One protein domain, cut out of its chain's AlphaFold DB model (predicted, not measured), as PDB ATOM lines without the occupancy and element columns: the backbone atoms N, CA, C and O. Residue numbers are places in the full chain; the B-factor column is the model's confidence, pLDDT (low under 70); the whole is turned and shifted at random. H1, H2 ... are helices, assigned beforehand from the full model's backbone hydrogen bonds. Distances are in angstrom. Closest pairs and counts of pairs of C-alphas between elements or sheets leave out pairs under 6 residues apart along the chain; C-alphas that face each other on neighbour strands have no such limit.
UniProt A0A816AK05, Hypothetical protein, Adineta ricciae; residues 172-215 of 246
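This is residues 172 to 215 of the 246 residues of the protein "Hypothetical protein" of Adineta ricciae (UniProt A0A816AK05). Two helices make a wide, open V, with H1 as one arm, the longer H2 as the other and the link between them, residues 189 to 192, at the point. The space between the arms is empty, and residues 172 to 187 and 200 to 215 stand free. The printed part has 44 residues, with H1 then H2 along the chain and no named strand; the class is all helix. It is extended, with a radius of gyration of the C-alphas of 15.3 A, and only just flat, spanning 42 by 28 by 6 A.

H1, residues 172 to 188, and H2, residues 193 to 215, are apart, with no C-alpha of the one within 8 A of the other. A tight link of 4 residues joins them. In H1 and H2 every O i to N i+4 pair is within hydrogen-bond range.

H1 is 24.4 A long, from C-alpha 172 at (12.992, -0.724, 33.685) to C-alpha 188 at (32.326, 12.206, 41.012). H2 is 33.1 A long, from C-alpha 193 at (41.988, 15.101, 43.275) to C-alpha 215 at (50.874, -16.750, 44.502).

The two C-alphas farthest apart, those of Ala 172 and Arg 215, are 42.5 A apart. The printed part has no cut. Its mean pLDDT is 76.1, and residues 181 to 191 are under 70.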
ATOM      1  N   ALA A 172      12.600  -0.687  32.280       79.44
ATOM      2  CA  ALA A 172      12.992  -0.724  33.685       79.44
ATOM      3  C   ALA A 172      14.521  -0.735  33.839       79.44
ATOM      4  O   ALA A 172      15.050   0.067  34.606       79.44
ATOM      5  N   GLN A 173      15.230  -1.545  33.045       72.69
ATOM      6  CA  GLN A 173      16.694  -1.572  33.002       72.69
ATOM      7  C   GLN A 173      17.281  -0.220  32.585       72.69
ATOM      8  O   GLN A 173      18.161   0.285  33.272       72.69
ATOM      9  N   LEU A 174      16.747   0.426  31.543       76.00
ATOM     10  CA  LEU A 174      17.201   1.755  31.111       76.00
ATOM     11  C   LEU A 174      16.968   2.832  32.181       76.00
ATOM     12  O   LEU A 174      17.813   3.705  32.389       76.00
ATOM     13  N   ARG A 175      15.834   2.779  32.894       84.44
ATOM     14  CA  ARG A 175      15.564   3.682  34.028       84.44
ATOM     15  C   ARG A 175      16.536   3.442  35.173       84.44
ATOM     16  O   ARG A 175      16.995   4.402  35.792       84.44
ATOM     17  N   ASP A 176      16.853   2.186  35.451       81.69
ATOM     18  CA  ASP A 176      17.772   1.817  36.517       81.69
ATOM     19  C   ASP A 176      19.217   2.200  36.183       81.69
ATOM     20  O   ASP A 176      19.918   2.792  37.001       81.69
ATOM     21  N   GLU A 177      19.632   2.004  34.934       73.00
ATOM     22  CA  GLU A 177      20.925   2.444  34.425       73.00
ATOM     23  C   GLU A 177      21.048   3.976  34.457       73.00
ATOM     24  O   GLU A 177      22.069   4.513  34.892       73.00
ATOM     25  N   LYS A 178      19.979   4.706  34.112       81.62
ATOM     26  CA  LYS A 178      19.923   6.171  34.245       81.62
ATOM     27  C   LYS A 178      20.036   6.616  35.708       81.62
ATOM     28  O   LYS A 178      20.770   7.565  35.994       81.62
ATOM     29  N   ARG A 179      19.375   5.919  36.644       74.00
ATOM     30  CA  ARG A 179      19.512   6.167  38.093       74.00
ATOM     31  C   ARG A 179      20.937   5.901  38.584       74.00
ATOM     32  O   ARG A 179      21.484   6.726  39.316       74.00
ATOM     33  N   ARG A 180      21.577   4.817  38.135       71.75
ATOM     34  CA  ARG A 180      22.980   4.510  38.462       71.75
ATOM     35  C   ARG A 180      23.940   5.557  37.900       71.75
ATOM     36  O   ARG A 180      24.792   6.029  38.647       71.75
ATOM     37  N   ARG A 181      23.768   5.995  36.646       64.38
ATOM     38  CA  ARG A 181      24.578   7.069  36.040       64.38
ATOM     39  C   ARG A 181      24.421   8.393  36.791       64.38
ATOM     40  O   ARG A 181      25.424   9.032  37.087       64.38
ATOM     41  N   ALA A 182      23.203   8.777  37.177       58.81
ATOM     42  CA  ALA A 182      22.970   9.987  37.972       58.81
ATOM     43  C   ALA A 182      23.633   9.917  39.364       58.81
ATOM     44  O   ALA A 182      24.246  10.890  39.811       58.81
ATOM     45  N   LYS A 183      23.582   8.749  40.022       66.50
ATOM     46  CA  LYS A 183      24.284   8.492  41.290       66.50
ATOM     47  C   LYS A 183      25.810   8.535  41.126       66.50
ATOM     48  O   LYS A 183      26.501   9.011  42.020       66.50
ATOM     49  N   TYR A 184      26.340   8.086  39.986       54.44
ATOM     50  CA  TYR A 184      27.776   8.143  39.689       54.44
ATOM     51  C   TYR A 184      28.246   9.581  39.418       54.44
ATOM     52  O   TYR A 184      29.220  10.028  40.013       54.44
ATOM     53  N   ILE A 185      27.498  10.341  38.609       55.66
ATOM     54  CA  ILE A 185      27.794  11.745  38.259       55.66
ATOM     55  C   ILE A 185      27.759  12.664  39.492       55.66
ATOM     56  O   ILE A 185      28.575  13.575  39.622       55.66
ATOM     57  N   THR A 186      26.829  12.433  40.422       53.66
ATOM     58  CA  THR A 186      26.748  13.216  41.669       53.66
ATOM     59  C   THR A 186      27.865  12.875  42.656       53.66
ATOM     60  O   THR A 186      28.286  13.745  43.416       53.66
ATOM     61  N   ARG A 187      28.402  11.647  42.611       51.31
ATOM     62  CA  ARG A 187      29.512  11.212  43.472       51.31
ATOM     63  C   ARG A 187      30.881  11.647  42.941       51.31
ATOM     64  O   ARG A 187      31.760  11.938  43.742       51.31
ATOM     65  N   THR A 188      31.062  11.752  41.623       48.97
ATOM     66  CA  THR A 188      32.326  12.206  41.012       48.97
ATOM     67  C   THR A 188      32.503  13.724  41.018       48.97
ATOM     68  O   THR A 188      33.634  14.190  41.028       48.97
ATOM     69  N   ARG A 189      31.425  14.518  41.105       52.78
ATOM     70  CA  ARG A 189      31.524  15.990  41.209       52.78
ATOM     71  C   ARG A 189      32.013  16.523  42.565       52.78
ATOM     72  O   ARG A 189      32.249  17.720  42.670       52.78
ATOM     73  N   ARG A 190      32.153  15.679  43.595       56.41
ATOM     74  CA  ARG A 190      32.627  16.084  44.937       56.41
ATOM     75  C   ARG A 190      33.949  15.448  45.365       56.41
ATOM     76  O   ARG A 190      34.444  15.794  46.431       56.41
ATOM     77  N   LYS A 191      34.505  14.524  44.581       62.12
ATOM     78  CA  LYS A 191      35.794  13.910  44.906       62.12
ATOM     79  C   LYS A 191      36.899  14.879  44.517       62.12
ATOM     80  O   LYS A 191      37.031  15.244  43.349       62.12
ATOM     81  N   THR A 192      37.658  15.321  45.509       75.94
ATOM     82  CA  THR A 192      38.868  16.102  45.264       75.94
ATOM     83  C   THR A 192      39.886  15.228  44.529       75.94
ATOM     84  O   THR A 192      39.791  13.998  44.529       75.94
ATOM     85  N   PHE A 193      40.886  15.842  43.897       77.88
ATOM     86  CA  PHE A 193      41.988  15.101  43.275       77.88
ATOM     87  C   PHE A 193      42.605  14.063  44.234       77.88
ATOM     88  O   PHE A 193      42.887  12.936  43.829       77.88
ATOM     89  N   TYR A 194      42.716  14.407  45.520       81.31
ATOM     90  CA  TYR A 194      43.217  13.521  46.570       81.31
ATOM     91  C   TYR A 194      42.334  12.293  46.808       81.31
ATOM     92  O   TYR A 194      42.862  11.207  47.030       81.31
ATOM     93  N   ASP A 195      41.010  12.423  46.712       76.19
ATOM     94  CA  ASP A 195      40.094  11.286  46.861       76.19
ATOM     95  C   ASP A 195      40.230  10.304  45.695       76.19
ATOM     96  O   ASP A 195      40.240   9.092  45.906       76.19
ATOM     97  N   ASN A 196      40.401  10.822  44.474       74.31
ATOM     98  CA  ASN A 196      40.645   9.993  43.292       74.31
ATOM     99  C   ASN A 196      42.015   9.304  43.369       74.31
ATOM    100  O   ASN A 196      42.121   8.114  43.076       74.31
ATOM    101  N   ALA A 197      43.055  10.019  43.811       76.56
ATOM    102  CA  ALA A 197      44.379   9.438  44.026       76.56
ATOM    103  C   ALA A 197      44.339   8.341  45.102       76.56
ATOM    104  O   ALA A 197      44.898   7.263  44.910       76.56
ATOM    105  N   ARG A 198      43.615   8.570  46.205       88.31
ATOM    106  CA  ARG A 198      43.434   7.587  47.280       88.31
ATOM    107  C   ARG A 198      42.674   6.350  46.806       88.31
ATOM    108  O   ARG A 198      43.054   5.243  47.163       88.31
ATOM    109  N   GLU A 199      41.631   6.515  45.996       85.19
ATOM    110  CA  GLU A 199      40.867   5.399  45.420       85.19
ATOM    111  C   GLU A 199      41.712   4.575  44.441       85.19
ATOM    112  O   GLU A 199      41.700   3.347  44.506       85.19
ATOM    113  N   MET A 200      42.510   5.235  43.596       90.25
ATOM    114  CA  MET A 200      43.430   4.563  42.677       90.25
ATOM    115  C   MET A 200      44.504   3.767  43.428       90.25
ATOM    116  O   MET A 200      44.745   2.608  43.097       90.25
ATOM    117  N   ILE A 201      45.108   4.356  44.466       90.00
ATOM    118  CA  ILE A 201      46.100   3.674  45.309       90.00
ATOM    119  C   ILE A 201      45.459   2.478  46.021       90.00
ATOM    120  O   ILE A 201      46.023   1.388  45.993       90.00
ATOM    121  N   SER A 202      44.270   2.644  46.611       91.62
ATOM    122  CA  SER A 202      43.549   1.543  47.264       91.62
ATOM    123  C   SER A 202      43.255   0.398  46.293       91.62
ATOM    124  O   SER A 202      43.504  -0.755  46.626       91.62
ATOM    125  N   SER A 203      42.805   0.711  45.075       91.69
ATOM    126  CA  SER A 203      42.529  -0.292  44.041       91.69
ATOM    127  C   SER A 203      43.796  -1.031  43.586       91.69
ATOM    128  O   SER A 203      43.791  -2.256  43.468       91.69
ATOM    129  N   GLN A 204      44.907  -0.315  43.382       88.62
ATOM    130  CA  GLN A 204      46.193  -0.931  43.036       88.62
ATOM    131  C   GLN A 204      46.725  -1.817  44.171       88.62
ATOM    132  O   GLN A 204      47.219  -2.914  43.913       88.62
ATOM    133  N   MET A 205      46.587  -1.378  45.423       91.06
ATOM    134  CA  MET A 205      46.966  -2.165  46.597       91.06
ATOM    135  C   MET A 205      46.136  -3.446  46.713       91.06
ATOM    136  O   MET A 205      46.700  -4.514  46.933       91.06
ATOM    137  N   GLU A 206      44.820  -3.365  46.520       92.25
ATOM    138  CA  GLU A 206      43.922  -4.524  46.542       92.25
ATOM    139  C   GLU A 206      44.290  -5.544  45.451       92.25
ATOM    140  O   GLU A 206      44.429  -6.736  45.732       92.25
ATOM    141  N   SER A 207      44.595  -5.074  44.236       88.69
ATOM    142  CA  SER A 207      45.087  -5.929  43.148       88.69
ATOM    143  C   SER A 207      46.407  -6.634  43.498       88.69
ATOM    144  O   SER A 207      46.575  -7.830  43.233       88.69
ATOM    145  N   LEU A 208      47.342  -5.928  44.144       88.88
ATOM    146  CA  LEU A 208      48.601  -6.519  44.604       88.88
ATOM    147  C   LEU A 208      48.380  -7.574  45.697       88.88
ATOM    148  O   LEU A 208      49.022  -8.628  45.650       88.88
ATOM    149  N   TYR A 209      47.460  -7.337  46.636       89.94
ATOM    150  CA  TYR A 209      47.086  -8.320  47.656       89.94
ATOM    151  C   TYR A 209      46.479  -9.578  47.036       89.94
ATOM    152  O   TYR A 209      46.923 -10.687  47.348       89.94
ATOM    153  N   GLU A 210      45.547  -9.435  46.092       87.19
ATOM    154  CA  GLU A 210      44.979 -10.580  45.381       87.19
ATOM    155  C   GLU A 210      46.044 -11.390  44.632       87.19
ATOM    156  O   GLU A 210      46.033 -12.624  44.658       87.19
ATOM    157  N   HIS A 211      46.977 -10.719  43.954       84.50
ATOM    158  CA  HIS A 211      48.076 -11.393  43.265       84.50
ATOM    159  C   HIS A 211      49.030 -12.094  44.240       84.50
ATOM    160  O   HIS A 211      49.510 -13.194  43.941       84.50
ATOM    161  N   GLY A 212      49.274 -11.505  45.412       83.00
ATOM    162  CA  GLY A 212      50.034 -12.115  46.501       83.00
ATOM    163  C   GLY A 212      49.365 -13.379  47.045       83.00
ATOM    164  O   GLY A 212      50.007 -14.428  47.136       83.00
ATOM    165  N   GLU A 213      48.061 -13.330  47.320       83.62
ATOM    166  CA  GLU A 213      47.296 -14.498  47.766       83.62
ATOM    167  C   GLU A 213      47.255 -15.608  46.718       83.62
ATOM    168  O   GLU A 213      47.455 -16.781  47.046       83.62
ATOM    169  N   LYS A 214      47.019 -15.254  45.448       77.31
ATOM    170  CA  LYS A 214      47.037 -16.208  44.332       77.31
ATOM    171  C   LYS A 214      48.408 -16.895  44.257       77.31
ATOM    172  O   LYS A 214      48.468 -18.115  44.137       77.31
ATOM    173  N   ARG A 215      49.517 -16.166  44.442       72.50
ATOM    174  CA  ARG A 215      50.874 -16.750  44.502       72.50
ATOM    175  C   ARG A 215      51.113 -17.635  45.732       72.50
ATOM    176  O   ARG A 215      51.751 -18.679  45.597       72.50
TER     177      ARG A 215